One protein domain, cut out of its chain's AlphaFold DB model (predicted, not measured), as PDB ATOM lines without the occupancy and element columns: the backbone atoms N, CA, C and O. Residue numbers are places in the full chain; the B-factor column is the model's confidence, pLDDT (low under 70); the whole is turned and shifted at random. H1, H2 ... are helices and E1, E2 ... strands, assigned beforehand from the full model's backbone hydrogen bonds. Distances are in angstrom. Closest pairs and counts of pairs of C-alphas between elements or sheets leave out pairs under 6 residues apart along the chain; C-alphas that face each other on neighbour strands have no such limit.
ATOM      1  N   THR A   4     237.112 309.869 255.451       83.88
ATOM      2  CA  THR A   4     235.854 309.110 255.418       83.88
ATOM      3  C   THR A   4     234.766 309.838 254.625       83.88
ATOM      4  O   THR A   4     233.987 309.196 253.923       83.88
ATOM      5  N   ASP A   5     234.719 311.173 254.692       86.62
ATOM      6  CA  ASP A   5     233.820 311.967 253.849       86.62
ATOM      7  C   ASP A   5     234.152 311.821 252.361       86.62
ATOM      8  O   ASP A   5     233.231 311.724 251.556       86.62
ATOM      9  N   ILE A   6     235.442 311.807 252.000       88.50
ATOM     10  CA  ILE A   6     235.888 311.630 250.610       88.50
ATOM     11  C   ILE A   6     235.372 310.296 250.062       88.50
ATOM     12  O   ILE A   6     234.696 310.306 249.038       88.50
ATOM     13  N   SER A   7     235.596 309.193 250.789       84.00
ATOM     14  CA  SER A   7     235.155 307.836 250.403       84.00
ATOM     15  C   SER A   7     233.657 307.755 250.107       84.00
ATOM     16  O   SER A   7     233.218 307.042 249.216       84.00
ATOM     17  N   LYS A   8     232.845 308.519 250.848       84.75
ATOM     18  CA  LYS A   8     231.383 308.473 250.726       84.75
ATOM     19  C   LYS A   8     230.810 309.457 249.713       84.75
ATOM     20  O   LYS A   8     229.698 309.242 249.235       84.75
ATOM     21  N   LYS A   9     231.493 310.580 249.470       87.88
ATOM     22  CA  LYS A   9     230.943 311.721 248.715       87.88
ATOM     23  C   LYS A   9     231.512 311.863 247.310       87.88
ATOM     24  O   LYS A   9     230.895 312.587 246.533       87.88
ATOM     25  N   TYR A  10     232.662 311.254 247.022       90.06
ATOM     26  CA  TYR A  10     233.291 311.299 245.705       90.06
ATOM     27  C   TYR A  10     233.159 309.964 244.982       90.06
ATOM     28  O   TYR A  10     233.279 308.910 245.599       90.06
ATOM     29  N   GLU A  11     232.968 310.031 243.670       89.38
ATOM     30  CA  GLU A  11     233.013 308.875 242.775       89.38
ATOM     31  C   GLU A  11     234.429 308.702 242.204       89.38
ATOM     32  O   GLU A  11     235.065 309.665 241.762       89.38
ATOM     33  N   TYR A  12     234.936 307.472 242.261       89.69
ATOM     34  CA  TYR A  12     236.250 307.065 241.768       89.69
ATOM     35  C   TYR A  12     236.264 305.542 241.557       89.69
ATOM     36  O   TYR A  12     235.555 304.811 242.252       89.69
ATOM     37  N   HIS A  13     237.112 305.060 240.651       86.25
ATOM     38  CA  HIS A  13     237.288 303.638 240.343       86.25
ATOM     39  C   HIS A  13     238.577 303.054 240.915       86.25
ATOM     40  O   HIS A  13     238.665 301.852 241.165       86.25
ATOM     41  N   SER A  14     239.609 303.882 241.101       88.00
ATOM     42  CA  SER A  14     240.927 303.398 241.506       88.00
ATOM     43  C   SER A  14     241.433 304.033 242.795       88.00
ATOM     44  O   SER A  14     241.133 305.172 243.154       88.00
ATOM     45  N   VAL A  15     242.307 303.302 243.485       88.50
ATOM     46  CA  VAL A  15     243.010 303.808 244.674       88.50
ATOM     47  C   VAL A  15     243.840 305.053 244.340       88.50
ATOM     48  O   VAL A  15     243.997 305.939 245.177       88.50
ATOM     49  N   GLN A  16     244.361 305.142 243.112       89.38
ATOM     50  CA  GLN A  16     245.130 306.300 242.661       89.38
ATOM     51  C   GLN A  16     244.252 307.548 242.520       89.38
ATOM     52  O   GLN A  16     244.683 308.626 242.927       89.38
ATOM     53  N   GLU A  17     243.028 307.409 242.006       91.81
ATOM     54  CA  GLU A  17     242.040 308.496 241.967       91.81
ATOM     55  C   GLU A  17     241.635 308.936 243.371       91.81
ATOM     56  O   GLU A  17     241.684 310.128 243.668       91.81
ATOM     57  N   PHE A  18     241.352 307.990 244.271       92.50
ATOM     58  CA  PHE A  18     241.069 308.300 245.674       92.50
ATOM     59  C   PHE A  18     242.202 309.107 246.323       92.50
ATOM     60  O   PHE A  18     241.984 310.132 246.972       92.50
ATOM     61  N   CYS A  19     243.442 308.672 246.101       92.31
ATOM     62  CA  CYS A  19     244.630 309.353 246.593       92.31
ATOM     63  C   CYS A  19     244.801 310.754 245.984       92.31
ATOM     64  O   CYS A  19     245.233 311.674 246.682       92.31
ATOM     65  N   ALA A  20     244.470 310.932 244.703       93.50
ATOM     66  CA  ALA A  20     244.471 312.239 244.053       93.50
ATOM     67  C   ALA A  20     243.422 313.165 244.686       93.50
ATOM     68  O   ALA A  20     243.759 314.284 245.069       93.50
ATOM     69  N   ILE A  21     242.197 312.676 244.915       93.50
ATOM     70  CA  ILE A  21     241.149 313.432 245.613       93.50
ATOM     71  C   ILE A  21     241.635 313.843 247.007       93.50
ATOM     72  O   ILE A  21     241.580 315.025 247.346       93.50
ATOM     73  N   ALA A  22     242.177 312.914 247.798       93.19
ATOM     74  CA  ALA A  22     242.700 313.210 249.134       93.19
ATOM     75  C   ALA A  22     243.791 314.297 249.107       93.19
ATOM     76  O   ALA A  22     243.739 315.248 249.895       93.19
ATOM     77  N   LYS A  23     244.716 314.227 248.142       93.06
ATOM     78  CA  LYS A  23     245.734 315.263 247.920       93.06
ATOM     79  C   LYS A  23     245.128 316.634 247.636       93.06
ATOM     80  O   LYS A  23     245.625 317.621 248.172       93.06
ATOM     81  N   THR A  24     244.030 316.727 246.877       92.44
ATOM     82  CA  THR A  24     243.370 318.027 246.633       92.44
ATOM     83  C   THR A  24     242.836 318.706 247.896       92.44
ATOM     84  O   THR A  24     242.622 319.922 247.889       92.44
ATOM     85  N   PHE A  25     242.624 317.934 248.967       91.44
ATOM     86  CA  PHE A  25     242.222 318.422 250.284       91.44
ATOM     87  C   PHE A  25     243.394 318.569 251.256       91.44
ATOM     88  O   PHE A  25     243.153 318.851 252.429       91.44
ATOM     89  N   GLY A  26     244.639 318.428 250.793       90.44
ATOM     90  CA  GLY A  26     245.849 318.633 251.588       90.44
ATOM     91  C   GLY A  26     246.306 317.414 252.385       90.44
ATOM     92  O   GLY A  26     247.116 317.567 253.291       90.44
ATOM     93  N   TYR A  27     245.793 316.216 252.086       92.88
ATOM     94  CA  TYR A  27     246.310 314.993 252.696       92.88
ATOM     95  C   TYR A  27     247.575 314.524 251.985       92.88
ATOM     96  O   TYR A  27     247.587 314.313 250.770       92.88
ATOM     97  N   ASN A  28     248.618 314.280 252.770       90.38
ATOM     98  CA  ASN A  28     249.734 313.445 252.352       90.38
ATOM     99  C   ASN A  28     249.402 311.989 252.650       90.38
ATOM    100  O   ASN A  28     248.577 311.712 253.518       90.38
ATOM    101  N   TYR A  29     250.028 311.049 251.945       91.31
ATOM    102  CA  TYR A  29     249.829 309.643 252.261       91.31
ATOM    103  C   TYR A  29     251.067 308.792 252.055       91.31
ATOM    104  O   TYR A  29     251.918 309.085 251.214       91.31
ATOM    105  N   GLN A  30     251.117 307.697 252.805       89.31
ATOM    106  CA  GLN A  30     252.113 306.647 252.668       89.31
ATOM    107  C   GLN A  30     251.421 305.294 252.557       89.31
ATOM    108  O   GLN A  30     250.462 305.012 253.275       89.31
ATOM    109  N   TYR A  31     251.910 304.456 251.646       87.31
ATOM    110  CA  TYR A  31     251.433 303.088 251.488       87.31
ATOM    111  C   TYR A  31     252.362 302.120 252.215       87.31
ATOM    112  O   TYR A  31     253.574 302.141 252.005       87.31
ATOM    113  N   ASN A  32     251.793 301.242 253.035       84.69
ATOM    114  CA  ASN A  32     252.528 300.184 253.709       84.69
ATOM    115  C   ASN A  32     251.652 298.932 253.861       84.69
ATOM    116  O   ASN A  32     250.592 298.981 254.484       84.69
ATOM    117  N   ARG A  33     252.114 297.802 253.302       79.94
ATOM    118  CA  ARG A  33     251.543 296.451 253.490       79.94
ATOM    119  C   ARG A  33     250.007 296.397 253.409       79.94
ATOM    120  O   ARG A  33     249.349 295.880 254.308       79.94
ATOM    121  N   GLY A  34     249.428 296.937 252.334       82.31
ATOM    122  CA  GLY A  34     247.979 296.890 252.088       82.31
ATOM    123  C   GLY A  34     247.164 297.972 252.799       82.31
ATOM    124  O   GLY A  34     245.935 297.924 252.767       82.31
ATOM    125  N   TYR A  35     247.826 298.945 253.430       87.19
ATOM    126  CA  TYR A  35     247.192 300.088 254.076       87.19
ATOM    127  C   TYR A  35     247.782 301.404 253.577       87.19
ATOM    128  O   TYR A  35     248.979 301.511 253.322       87.19
ATOM    129  N   PHE A  36     246.927 302.414 253.496       91.31
ATOM    130  CA  PHE A  36     247.278 303.805 253.284       91.31
ATOM    131  C   PHE A  36     247.115 304.562 254.596       91.31
ATOM    132  O   PHE A  36     246.063 304.496 255.234       91.31
ATOM    133  N   LEU A  37     248.164 305.272 254.993       91.75
ATOM    134  CA  LEU A  37     248.128 306.243 256.076       91.75
ATOM    135  C   LEU A  37     248.015 307.629 255.453       91.75
ATOM    136  O   LEU A  37     248.936 308.044 254.759       91.75
ATOM    137  N   PHE A  38     246.891 308.305 255.668       93.00
ATOM    138  CA  PHE A  38     246.635 309.665 255.210       93.00
ATOM    139  C   PHE A  38     246.822 310.646 256.361       93.00
ATOM    140  O   PHE A  38     246.128 310.545 257.368       93.00
ATOM    141  N   SER A  39     247.699 311.624 256.180       91.00
ATOM    142  CA  SER A  39     248.089 312.580 257.213       91.00
ATOM    143  C   SER A  39     247.758 314.000 256.778       91.00
ATOM    144  O   SER A  39     248.121 314.417 255.672       91.00
ATOM    145  N   LYS A  40     247.082 314.751 257.647       91.56
ATOM    146  CA  LYS A  40     246.808 316.179 257.452       91.56
ATOM    147  C   LYS A  40     246.712 316.893 258.797       91.56
ATOM    148  O   LYS A  40     245.997 316.434 259.683       91.56
ATOM    149  N   ASP A  41     247.407 318.023 258.923       88.06
ATOM    150  CA  ASP A  41     247.377 318.897 260.107       88.06
ATOM    151  C   ASP A  41     247.607 318.132 261.429       88.06
ATOM    152  O   ASP A  41     246.903 318.338 262.414       88.06
ATOM    153  N   GLY A  42     248.553 317.185 261.427       80.31
ATOM    154  CA  GLY A  42     248.894 316.354 262.590       80.31
ATOM    155  C   GLY A  42     247.915 315.214 262.902       80.31
ATOM    156  O   GLY A  42     248.137 314.483 263.862       80.31
ATOM    157  N   ASN A  43     246.860 315.038 262.101       83.81
ATOM    158  CA  ASN A  43     245.905 313.941 262.239       83.81
ATOM    159  C   ASN A  43     246.141 312.869 261.177       83.81
ATOM    160  O   ASN A  43     246.204 313.169 259.980       83.81
ATOM    161  N   ASP A  44     246.173 311.618 261.630       87.44
ATOM    162  CA  ASP A  44     246.451 310.452 260.806       87.44
ATOM    163  C   ASP A  44     245.222 309.549 260.676       87.44
ATOM    164  O   ASP A  44     244.569 309.188 261.655       87.44
ATOM    165  N   PHE A  45     244.934 309.138 259.445       87.69
ATOM    166  CA  PHE A  45     243.814 308.275 259.099       87.69
ATOM    167  C   PHE A  45     244.319 307.068 258.329       87.69
ATOM    168  O   PHE A  45     244.883 307.191 257.244       87.69
ATOM    169  N   ARG A  46     244.090 305.876 258.876       88.94
ATOM    170  CA  ARG A  46     244.501 304.624 258.246       88.94
ATOM    171  C   ARG A  46     243.323 303.972 257.537       88.94
ATOM    172  O   ARG A  46     242.303 303.698 258.160       88.94
ATOM    173  N   LEU A  47     243.499 303.647 256.260       88.31
ATOM    174  CA  LEU A  47     242.550 302.864 255.470       88.31
ATOM    175  C   LEU A  47     243.255 301.685 254.811       88.31
ATOM    176  O   LEU A  47     244.412 301.791 254.419       88.31
ATOM    177  N   SER A  48     242.576 300.548 254.680       87.81
ATOM    178  CA  SER A  48     243.100 299.447 253.871       87.81
ATOM    179  C   SER A  48     242.839 299.706 252.388       87.81
ATOM    180  O   SER A  48     241.853 300.352 252.031       87.81
ATOM    181  N   THR A  49     243.682 299.157 251.511       86.00
ATOM    182  CA  THR A  49     243.436 299.163 250.060       86.00
ATOM    183  C   THR A  49     242.054 298.596 249.753       86.00
ATOM    184  O   THR A  49     241.316 299.180 248.970       86.00
ATOM    185  N   ARG A  50     241.683 297.503 250.439       84.06
ATOM    186  CA  ARG A  50     240.387 296.841 250.272       84.06
ATOM    187  C   ARG A  50     239.225 297.767 250.619       84.06
ATOM    188  O   ARG A  50     238.278 297.819 249.853       84.06
ATOM    189  N   ALA A  51     239.312 298.518 251.718       82.50
ATOM    190  CA  ALA A  51     238.273 299.476 252.096       82.50
ATOM    191  C   ALA A  51     238.094 300.566 251.027       82.50
ATOM    192  O   ALA A  51     236.969 300.853 250.638       82.50
ATOM    193  N   ILE A  52     239.197 301.098 250.487       83.88
ATOM    194  CA  ILE A  52     239.154 302.112 249.421       83.88
ATOM    195  C   ILE A  52     238.519 301.540 248.147       83.88
ATOM    196  O   ILE A  52     237.692 302.206 247.533       83.88
ATOM    197  N   THR A  53     238.884 300.315 247.752       81.81
ATOM    198  CA  THR A  53     238.345 299.666 246.544       81.81
ATOM    199  C   THR A  53     236.913 299.169 246.706       81.81
ATOM    200  O   THR A  53     236.200 299.092 245.719       81.81
ATOM    201  N   THR A  54     236.477 298.812 247.919       80.06
ATOM    202  CA  THR A  54     235.078 298.424 248.179       80.06
ATOM    203  C   THR A  54     234.139 299.620 248.056       80.06
ATOM    204  O   THR A  54     233.014 299.456 247.599       80.06
ATOM    205  N   ASP A  55     234.617 300.812 248.411       73.62
ATOM    206  CA  ASP A  55     233.875 302.061 248.235       73.62
ATOM    207  C   ASP A  55     234.027 302.658 246.822       73.62
ATOM    208  O   ASP A  55     233.353 303.642 246.514       73.62
ATOM    209  N   ALA A  56     234.875 302.079 245.960       72.38
ATOM    210  CA  ALA A  56     234.980 302.486 244.561       72.38
ATOM    211  C   ALA A  56     233.681 302.129 243.820       72.38
ATOM    212  O   ALA A  56     233.150 301.027 243.968       72.38
ATOM    213  N   ARG A  57     233.152 303.071 243.041       69.19
ATOM    214  CA  ARG A  57     231.847 302.959 242.368       69.19
ATOM    215  C   ARG A  57     232.003 303.199 240.878       69.19
ATOM    216  O   ARG A  57     232.966 303.847 240.475       69.19
ATOM    217  N   GLU A  58     231.036 302.727 240.090       60.12
ATOM    218  CA  GLU A  58     230.879 303.177 238.705       60.12
ATOM    219  C   GLU A  58     230.711 304.699 238.694       60.12
ATOM    220  O   GLU A  58     229.893 305.253 239.433       60.12
ATOM    221  N   ILE A  59     231.553 305.389 237.926       61.00
ATOM    222  CA  ILE A  59     231.541 306.847 237.892       61.00
ATOM    223  C   ILE A  59     230.440 307.335 236.937       61.00
ATOM    224  O   ILE A  59     230.702 307.737 235.800       61.00
ATOM    225  N   ASP A  60     229.201 307.358 237.414       63.44
ATOM    226  CA  ASP A  60     228.056 307.879 236.658       63.44
ATOM    227  C   ASP A  60     228.221 309.373 236.325       63.44
ATOM    228  O   ASP A  60     227.868 309.835 235.231       63.44
ATOM    229  N   ARG A  61     228.826 310.150 237.235       65.38
ATOM    230  CA  ARG A  61     228.992 311.608 237.077       65.38
ATOM    231  C   ARG A  61     230.226 312.011 236.271       65.38
ATOM    232  O   ARG A  61     230.368 313.185 235.917       65.38
ATOM    233  N   ALA A  62     231.097 311.061 235.921       76.38
ATOM    234  CA  ALA A  62     232.327 311.331 235.171       76.38
ATOM    235  C   ALA A  62     232.000 311.946 233.822       76.38
ATOM    236  O   ALA A  62     232.681 312.865 233.397       76.38
ATOM    237  N   SER A  63     230.948 311.462 233.165       78.88
ATOM    238  CA  SER A  63     230.558 311.903 231.827       78.88
ATOM    239  C   SER A  63     230.280 313.413 231.758       78.88
ATOM    240  O   SER A  63     230.712 314.074 230.813       78.88
ATOM    241  N   VAL A  64     229.635 313.983 232.785       86.12
ATOM    242  CA  VAL A  64     229.345 315.424 232.890       86.12
ATOM    243  C   VAL A  64     230.641 316.221 233.025       86.12
ATOM    244  O   VAL A  64     230.883 317.164 232.264       86.12
ATOM    245  N   SER A  65     231.511 315.800 233.945       89.31
ATOM    246  CA  SER A  65     232.819 316.425 234.150       89.31
ATOM    247  C   SER A  65     233.723 316.276 232.922       89.31
ATOM    248  O   SER A  65     234.355 317.240 232.496       89.31
ATOM    249  N   MET A  66     233.765 315.100 232.293       88.69
ATOM    250  CA  MET A  66     234.566 314.827 231.100       88.69
ATOM    251  C   MET A  66     234.117 315.685 229.924       88.69
ATOM    252  O   MET A  66     234.973 316.244 229.250       88.69
ATOM    253  N   LYS A  67     232.806 315.876 229.719       86.19
ATOM    254  CA  LYS A  67     232.284 316.804 228.703       86.19
ATOM    255  C   LYS A  67     232.782 318.225 228.926       86.19
ATOM    256  O   LYS A  67     233.271 318.859 227.991       86.19
ATOM    257  N   LYS A  68     232.667 318.714 230.166       86.50
ATOM    258  CA  LYS A  68     233.148 320.041 230.564       86.50
ATOM    259  C   LYS A  68     234.643 320.154 230.285       86.50
ATOM    260  O   LYS A  68     235.052 321.037 229.546       86.50
ATOM    261  N   VAL A  69     235.447 319.242 230.831       85.00
ATOM    262  CA  VAL A  69     236.911 319.273 230.741       85.00
ATOM    263  C   VAL A  69     237.403 319.108 229.301       85.00
ATOM    264  O   VAL A  69     238.265 319.876 228.883       85.00
ATOM    265  N   ALA A  70     236.836 318.187 228.518       82.56
ATOM    266  CA  ALA A  70     237.176 318.005 227.106       82.56
ATOM    267  C   ALA A  70     236.896 319.271 226.281       82.56
ATOM    268  O   ALA A  70     237.703 319.633 225.429       82.56
ATOM    269  N   GLY A  71     235.809 319.992 226.584       75.19
ATOM    270  CA  GLY A  71     235.478 321.263 225.935       75.19
ATOM    271  C   GLY A  71     236.465 322.404 226.209       75.19
ATOM    272  O   GLY A  71     236.521 323.346 225.425       75.19
ATOM    273  N   PHE A  72     237.262 322.330 227.280       75.62
ATOM    274  CA  PHE A  72     238.293 323.333 227.587       75.62
ATOM    275  C   PHE A  72     239.626 323.091 226.870       75.62
ATOM    276  O   PHE A  72     240.463 323.994 226.827       75.62
ATOM    277  N   PHE A  73     239.844 321.904 226.301       67.69
ATOM    278  CA  PHE A  73     241.004 321.637 225.454       67.69
ATOM    279  C   PHE A  73     240.748 322.193 224.046       67.69
ATOM    280  O   PHE A  73     240.541 321.453 223.087       67.69
ATOM    281  N   ASP A  74     240.728 323.526 223.934       57.22
ATOM    282  CA  ASP A  74     240.599 324.223 222.655       57.22
ATOM    283  C   ASP A  74     241.930 324.220 221.883       57.22
ATOM    284  O   ASP A  74     243.031 324.288 222.437       57.22
ATOM    285  N   LYS A  75     241.780 324.173 220.562       48.75
ATOM    286  CA  LYS A  75     242.711 323.928 219.461       48.75
ATOM    287  C   LYS A  75     244.031 324.712 219.458       48.75
ATOM    288  O   LYS A  75     244.859 324.407 218.593       48.75
ATOM    289  N   ASN A  76     244.220 325.668 220.367       47.44
ATOM    290  CA  ASN A  76     245.279 326.679 220.346       47.44
ATOM    291  C   ASN A  76     246.100 326.790 221.649       47.44
ATOM    292  O   ASN A  76     247.012 327.611 221.698       47.44
ATOM    293  N   SER A  77     245.828 325.993 222.694       51.38
ATOM    294  CA  SER A  77     246.585 326.057 223.959       51.38
ATOM    295  C   SER A  77     247.361 324.771 224.245       51.38
ATOM    296  O   SER A  77     246.806 323.677 224.286       51.38
ATOM    297  N   SER A  78     248.668 324.906 224.482       48.84
ATOM    298  CA  SER A  78     249.586 323.816 224.829       48.84
ATOM    299  C   SER A  78     249.727 323.556 226.337       48.84
ATOM    300  O   SER A  78     250.577 322.752 226.724       48.84
ATOM    301  N   PHE A  79     248.942 324.240 227.178       56.19
ATOM    302  CA  PHE A  79     248.998 324.169 228.644       56.19
ATOM    303  C   PHE A  79     247.708 323.586 229.228       56.19
ATOM    304  O   PHE A  79     246.637 323.760 228.646       56.19
ATOM    305  N   PHE A  80     247.798 322.927 230.392       60.94
ATOM    306  CA  PHE A  80     246.614 322.474 231.127       60.94
ATOM    307  C   PHE A  80     245.682 323.667 231.382       60.94
ATOM    308  O   PHE A  80     246.115 324.647 231.999       60.94
ATOM    309  N   PRO A  81     244.423 323.623 230.916       67.00
ATOM    310  CA  PRO A  81     243.503 324.721 231.145       67.00
ATOM    311  C   PRO A  81     243.266 324.867 232.651       67.00
ATOM    312  O   PRO A  81     243.014 323.890 233.356       67.00
ATOM    313  N   THR A  82     243.337 326.096 233.164       74.94
ATOM    314  CA  THR A  82     242.903 326.362 234.540       74.94
ATOM    315  C   THR A  82     241.382 326.405 234.544       74.94
ATOM    316  O   THR A  82     240.781 327.410 234.175       74.94
ATOM    317  N   ILE A  83     240.756 325.292 234.921       82.19
ATOM    318  CA  ILE A  83     239.297 325.169 234.975       82.19
ATOM    319  C   ILE A  83     238.857 325.290 236.441       82.19
ATOM    320  O   ILE A  83     239.297 324.489 237.272       82.19
ATOM    321  N   PRO A  84     237.978 326.247 236.795       82.69
ATOM    322  CA  PRO A  84     237.486 326.390 238.160       82.69
ATOM    323  C   PRO A  84     236.880 325.088 238.699       82.69
ATOM    324  O   PRO A  84     236.007 324.476 238.076       82.69
ATOM    325  N   GLY A  85     237.361 324.669 239.872       86.69
ATOM    326  CA  GLY A  85     236.927 323.442 240.545       86.69
ATOM    327  C   GLY A  85     237.617 322.158 240.073       86.69
ATOM    328  O   GLY A  85     237.436 321.133 240.725       86.69
ATOM    329  N   ILE A  86     238.438 322.208 239.021       90.00
ATOM    330  CA  ILE A  86     239.197 321.056 238.518       90.00
ATOM    331  C   ILE A  86     240.629 321.095 239.042       90.00
ATOM    332  O   ILE A  86     241.253 322.150 239.152       90.00
ATOM    333  N   SER A  87     241.178 319.933 239.366       90.06
ATOM    334  CA  SER A  87     242.594 319.761 239.684       90.06
ATOM    335  C   SER A  87     243.177 318.626 238.850       90.06
ATOM    336  O   SER A  87     242.592 317.547 238.775       90.06
ATOM    337  N   PHE A  88     244.329 318.873 238.229       88.62
ATOM    338  CA  PHE A  88     245.065 317.881 237.452       88.62
ATOM    339  C   PHE A  88     246.235 317.350 238.280       88.62
ATOM    340  O   PHE A  88     247.047 318.120 238.790       88.62
ATOM    341  N   HIS A  89     246.318 316.031 238.417       88.00
ATOM    342  CA  HIS A  89     247.392 315.346 239.127       88.00
ATOM    343  C   HIS A  89     248.218 314.535 238.139       88.00
ATOM    344  O   HIS A  89     247.818 313.444 237.733       88.00
ATOM    345  N   GLU A  90     249.363 315.087 237.750       81.94
ATOM    346  CA  GLU A  90     250.261 314.473 236.778       81.94
ATOM    347  C   GLU A  90     250.875 313.163 237.304       81.94
ATOM    348  O   GLU A  90     251.254 313.023 238.472       81.94
ATOM    349  N   LYS A  91     250.954 312.190 236.401       76.56
ATOM    350  CA  LYS A  91     251.655 310.915 236.516       76.56
ATOM    351  C   LYS A  91     252.843 310.914 235.546       76.56
ATOM    352  O   LYS A  91     253.103 311.867 234.819       76.56
ATOM    353  N   LYS A  92     253.594 309.813 235.513       69.88
ATOM    354  CA  LYS A  92     254.676 309.642 234.533       69.88
ATOM    355  C   LYS A  92     254.119 309.696 233.097       69.88
ATOM    356  O   LYS A  92     252.958 309.385 232.862       69.88
ATOM    357  N   ASN A  93     254.962 310.070 232.133       65.56
ATOM    358  CA  ASN A  93     254.659 310.075 230.690       65.56
ATOM    359  C   ASN A  93     253.565 311.053 230.207       65.56
ATOM    360  O   ASN A  93     253.053 310.873 229.096       65.56
ATOM    361  N   ARG A  94     253.287 312.128 230.962       66.25
ATOM    362  CA  ARG A  94     252.212 313.115 230.712       66.25
ATOM    363  C   ARG A  94     250.789 312.561 230.873       66.25
ATOM    364  O   ARG A  94     249.840 313.193 230.423       66.25
ATOM    365  N   GLU A  95     250.631 311.396 231.495       76.69
ATOM    366  CA  GLU A  95     249.321 310.947 231.974       76.69
ATOM    367  C   GLU A  95     248.927 311.737 233.219       76.69
ATOM    368  O   GLU A  95     249.786 312.241 233.940       76.69
ATOM    369  N   PHE A  96     247.636 311.835 233.516       86.31
ATOM    370  CA  PHE A  96     247.169 312.549 234.701       86.31
ATOM    371  C   PHE A  96     245.842 311.992 235.216       86.31
ATOM    372  O   PHE A  96     245.143 311.245 234.535       86.31
ATOM    373  N   ILE A  97     245.502 312.345 236.453       91.06
ATOM    374  CA  ILE A  97     244.157 312.177 237.008       91.06
ATOM    375  C   ILE A  97     243.499 313.546 237.082       91.06
ATOM    376  O   ILE A  97     244.102 314.505 237.567       91.06
ATOM    377  N   VAL A  98     242.256 313.619 236.627       91.75
ATOM    378  CA  VAL A  98     241.394 314.783 236.793       91.75
ATOM    379  C   VAL A  98     240.564 314.582 238.049       91.75
ATOM    380  O   VAL A  98     239.963 313.527 238.222       91.75
ATOM    381  N   VAL A  99     240.523 315.589 238.918       93.56
ATOM    382  CA  VAL A  99     239.624 315.642 240.074       93.56
ATOM    383  C   VAL A  99     238.698 316.842 239.905       93.56
ATOM    384  O   VAL A  99     239.171 317.979 239.926       93.56
ATOM    385  N   ASP A 100     237.396 316.601 239.767       93.12
ATOM    386  CA  ASP A 100     236.368 317.644 239.768       93.12
ATOM    387  C   ASP A 100     235.749 317.760 241.164       93.12
ATOM    388  O   ASP A 100     235.059 316.859 241.649       93.12
ATOM    389  N   LYS A 101     236.010 318.889 241.829       91.50
ATOM    390  CA  LYS A 101     235.509 319.168 243.180       91.50
ATOM    391  C   LYS A 101     234.031 319.559 243.210       91.50
ATOM    392  O   LYS A 101     233.417 319.486 244.277       91.50
ATOM    393  N   VAL A 102     233.490 320.007 242.079       90.62
ATOM    394  CA  VAL A 102     232.097 320.443 241.930       90.62
ATOM    395  C   VAL A 102     231.210 319.222 241.730       90.62
ATOM    396  O   VAL A 102     230.328 318.979 242.552       90.62
ATOM    397  N   GLU A 103     231.521 318.404 240.722       90.56
ATOM    398  CA  GLU A 103     230.783 317.163 240.430       90.56
ATOM    399  C   GLU A 103     231.128 316.020 241.401       90.56
ATOM    400  O   GLU A 103     230.410 315.024 241.494       90.56
ATOM    401  N   LYS A 104     232.203 316.197 242.183       91.75
ATOM    402  CA  LYS A 104     232.732 315.240 243.163       91.75
ATOM    403  C   LYS A 104     233.100 313.907 242.521       91.75
ATOM    404  O   LYS A 104     232.655 312.846 242.946       91.75
ATOM    405  N   THR A 105     233.949 313.967 241.505       91.81
ATOM    406  CA  THR A 105     234.401 312.792 240.756       91.81
ATOM    407  C   THR A 105     235.889 312.882 240.442       91.81
ATOM    408  O   THR A 105     236.445 313.980 240.355       91.81
ATOM    409  N   ALA A 106     236.542 311.738 240.231       92.38
ATOM    410  CA  ALA A 106     237.885 311.694 239.664       92.38
ATOM    411  C   ALA A 106     238.038 310.584 238.623       92.38
ATOM    412  O   ALA A 106     237.460 309.521 238.786       92.38
ATOM    413  N   TYR A 107     238.815 310.829 237.570       90.69
ATOM    414  CA  TYR A 107     239.017 309.887 236.462       90.69
ATOM    415  C   TYR A 107     240.378 310.084 235.798       90.69
ATOM    416  O   TYR A 107     241.049 311.105 235.994       90.69
ATOM    417  N   THR A 108     240.813 309.100 235.013       89.00
ATOM    418  CA  THR A 108     242.116 309.147 234.349       89.00
ATOM    419  C   THR A 108     242.075 309.943 233.046       89.00
ATOM    420  O   THR A 108     241.030 310.143 232.425       89.00
ATOM    421  N   SER A 109     243.246 310.392 232.600       84.62
ATOM    422  CA  SER A 109     243.413 311.038 231.301       84.62
ATOM    423  C   SER A 109     243.080 310.106 230.128       84.62
ATOM    424  O   SER A 109     242.610 310.575 229.093       84.62
ATOM    425  N   SER A 110     243.236 308.789 230.304       82.38
ATOM    426  CA  SER A 110     242.785 307.773 229.345       82.38
ATOM    427  C   SER A 110     241.261 307.718 229.252       82.38
ATOM    428  O   SER A 110     240.721 307.712 228.148       82.38
ATOM    429  N   ASP A 111     240.556 307.752 230.387       84.56
ATOM    430  CA  ASP A 111     239.086 307.792 230.397       84.56
ATOM    431  C   ASP A 111     238.571 309.052 229.693       84.56
ATOM    432  O   ASP A 111     237.662 308.983 228.865       84.56
ATOM    433  N   LEU A 112     239.209 310.198 229.961       84.94
ATOM    434  CA  LEU A 112     238.907 311.459 229.288       84.94
ATOM    435  C   LEU A 112     239.157 311.377 227.775       84.94
ATOM    436  O   LEU A 112     238.338 311.872 227.004       84.94
ATOM    437  N   PHE A 113     240.251 310.742 227.342       78.94
ATOM    438  CA  PHE A 113     240.534 310.511 225.924       78.94
ATOM    439  C   PHE A 113     239.447 309.663 225.258       78.94
ATOM    440  O   PHE A 113     238.886 310.080 224.246       78.94
ATOM    441  N   TYR A 114     239.111 308.500 225.825       75.25
ATOM    442  CA  TYR A 114     238.094 307.620 225.246       75.25
ATOM    443  C   TYR A 114     236.715 308.281 225.220       75.25
ATOM    444  O   TYR A 114     236.003 308.165 224.219       75.25
ATOM    445  N   TYR A 115     236.352 309.008 226.281       81.88
ATOM    446  CA  TYR A 115     235.142 309.825 226.302       81.88
ATOM    447  C   TYR A 115     235.170 310.876 225.189       81.88
ATOM    448  O   TYR A 115     234.210 310.991 224.426       81.88
ATOM    449  N   GLY A 116     236.277 311.613 225.080       74.38
ATOM    450  CA  GLY A 116     236.478 312.646 224.075       74.38
ATOM    451  C   GLY A 116     236.305 312.105 222.659       74.38
ATOM    452  O   GLY A 116     235.461 312.601 221.921       74.38
ATOM    453  N   ASN A 117     237.014 311.024 222.328       68.81
ATOM    454  CA  ASN A 117     236.964 310.373 221.021       68.81
ATOM    455  C   ASN A 117     235.542 309.908 220.659       68.81
ATOM    456  O   ASN A 117     235.062 310.184 219.564       68.81
ATOM    457  N   ARG A 118     234.822 309.271 221.597       71.94
ATOM    458  CA  ARG A 118     233.424 308.849 221.375       71.94
ATOM    459  C   ARG A 118     232.466 310.017 221.135       71.94
ATOM    460  O   ARG A 118     231.434 309.822 220.506       71.94
ATOM    461  N   ASN A 119     232.787 311.202 221.646       69.75
ATOM    462  CA  ASN A 119     231.932 312.387 221.578       69.75
ATOM    463  C   ASN A 119     232.488 313.477 220.640       69.75
ATOM    464  O   ASN A 119     232.044 314.621 220.706       69.75
ATOM    465  N   GLY A 120     233.449 313.138 219.771       65.69
ATOM    466  CA  GLY A 120     233.972 314.033 218.731       65.69
ATOM    467  C   GLY A 120     234.984 315.088 219.198       65.69
ATOM    468  O   GLY A 120     235.298 316.009 218.445       65.69
ATOM    469  N   PHE A 121     235.517 314.979 220.417       70.25
ATOM    470  CA  PHE A 121     236.604 315.837 220.891       70.25
ATOM    471  C   PHE A 121     237.962 315.327 220.393       70.25
ATOM    472  O   PHE A 121     238.263 314.137 220.454       70.25
ATOM    473  N   LEU A 122     238.816 316.251 219.947       66.56
ATOM    474  CA  LEU A 122     240.120 315.949 219.349       66.56
ATOM    475  C   LEU A 122     241.232 315.938 220.391       66.56
ATOM    476  O   LEU A 122     242.096 316.820 220.427       66.56
ATOM    477  N   LEU A 123     241.183 314.924 221.246       71.25
ATOM    478  CA  LEU A 123     242.214 314.690 222.241       71.25
ATOM    479  C   LEU A 123     243.308 313.768 221.675       71.25
ATOM    480  O   LEU A 123     243.037 312.886 220.864       71.25
ATOM    481  N   ASP A 124     244.556 313.967 222.087       67.69
ATOM    482  CA  ASP A 124     245.631 313.009 221.872       67.69
ATOM    483  C   ASP A 124     245.403 311.771 222.747       67.69
ATOM    484  O   ASP A 124     244.640 311.810 223.713       67.69
ATOM    485  N   GLY A 125     246.092 310.665 222.452       63.28
ATOM    486  CA  GLY A 125     245.981 309.407 223.209       63.28
ATOM    487  C   GLY A 125     246.372 309.495 224.695       63.28
ATOM    488  O   GLY A 125     246.476 308.465 225.354       63.28
ATOM    489  N   LYS A 126     246.623 310.701 225.216       66.56
ATOM    490  CA  LYS A 126     246.914 311.016 226.615       66.56
ATOM    491  C   LYS A 126     245.886 311.971 227.232       66.56
ATOM    492  O   LYS A 126     246.083 312.382 228.369       66.56
ATOM    493  N   GLY A 127     244.812 312.324 226.523       64.44
ATOM    494  CA  GLY A 127     243.733 313.181 227.025       64.44
ATOM    495  C   GLY A 127     244.014 314.689 226.953       64.44
ATOM    496  O   GLY A 127     243.335 315.451 227.637       64.44
ATOM    497  N   THR A 128     244.996 315.128 226.159       68.75
ATOM    498  CA  THR A 128     245.339 316.546 225.898       68.75
ATOM    499  C   THR A 128     245.037 316.939 224.445       68.75
ATOM    500  O   THR A 128     244.524 316.120 223.704       68.75
ATOM    501  N   CYS A 129     245.301 318.167 223.982       67.44
ATOM    502  CA  CYS A 129     245.036 318.540 222.577       67.44
ATOM    503  C   CYS A 129     246.098 317.969 221.614       67.44
ATOM    504  O   CYS A 129     247.293 318.202 221.809       67.44
ATOM    505  N   LEU A 130     245.674 317.341 220.505       63.44
ATOM    506  CA  LEU A 130     246.579 316.981 219.404       63.44
ATOM    507  C   LEU A 130     247.103 318.255 218.718       63.44
ATOM    508  O   LEU A 130     246.328 319.049 218.163       63.44
TER     509      LEU A 130
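Overview. This is residues 4 to 130 of the 473 residues of the protein "DUF3945 domain-containing protein" of Bacteroides pyogenes (UniProt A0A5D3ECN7). Look for a short stack of parts in a row: helix H2 lies between two small antiparallel sheets, E1 E2 E3 and E4 E5 E6, and H4 and H5 pack, crossed, on the far face of E4 E5 E6. The short helices H1 and H3 pack on H2, and the sheet E1 E2 E3 makes one end of the row. The 127 printed residues hold five named helices and six named strands, in the order H1 H2 E1 E2 E3 H3 H4 E4 E5 E6 H5; the class is mixed, helices and strands. The whole is compact, with a radius of gyration of the C-alphas of 15.0 A, yet elongated in outline, spanning 44 by 26 by 25 A.

Arrangement. Begin at E4, residues 86 to 90, E5, residues 96 to 100, and E6, residues 105 to 108, a meander, each strand the antiparallel neighbour of the one before. N 89 and O 97 are 2.8 A apart, and N 100 and O 105 2.8 A, both within hydrogen-bond range. On one face is H2, residues 15 to 24, at a height over the sheet of 8.4 A; its closest C-alphas to E6 are those of Glu 17 and Ala 106, 5.7 A. On the opposite face is H4, residues 62 to 72, at 9.5 A, across the strands at 68 degrees to E5 on the local plane; H2, sheet and H4 make three layers, helices on both faces. H5, residues 109 to 118, on the same face as H4, touches it about perpendicular, at 84 degrees, closest at the C-alphas of Met 66 and Leu 112, 5.8 A. A second meander is E1, residues 28 to 32, E2, residues 35 to 40, and E3, residues 43 to 48. N 30 and O 37 are 2.9 A apart, and N 38 and O 45 2.8 A. H2 is on this sheet too, closest to E1 at the C-alphas of Cys 19 and Tyr 29, 7.7 A. H1, residues 4 to 9, touches H2 at Ile 6 and Ala 22, their closest C-alphas, 7.1 A; H3, residues 49 to 54, touches H2 at Val 15 and Ile 52, 6.3 A, and only grazes the sheet E1 E2 E3. In the five helices every O i to N i+4 pair is within hydrogen-bond range.

Along the chain. Find C-alpha 4 at (235.854, 309.110, 255.418), where H1 begins; H2 runs 14.4 A. E3 runs 17.0 A, E2 16.4 A, H4 15.4 A. H5 runs 14.3 A to C-alpha 118 at (233.424, 308.849, 221.375).

Size, cuts and confidence. The C-alphas farthest apart, Gly 42 and Gly 120, are 46.4 A apart. The printed part has no cut; the link H4 to E4, 13 residues, is long. The mean pLDDT of the printed part is 80.9, and residues 57 to 61, 73 to 81 and 124 to 130 are among those under 70.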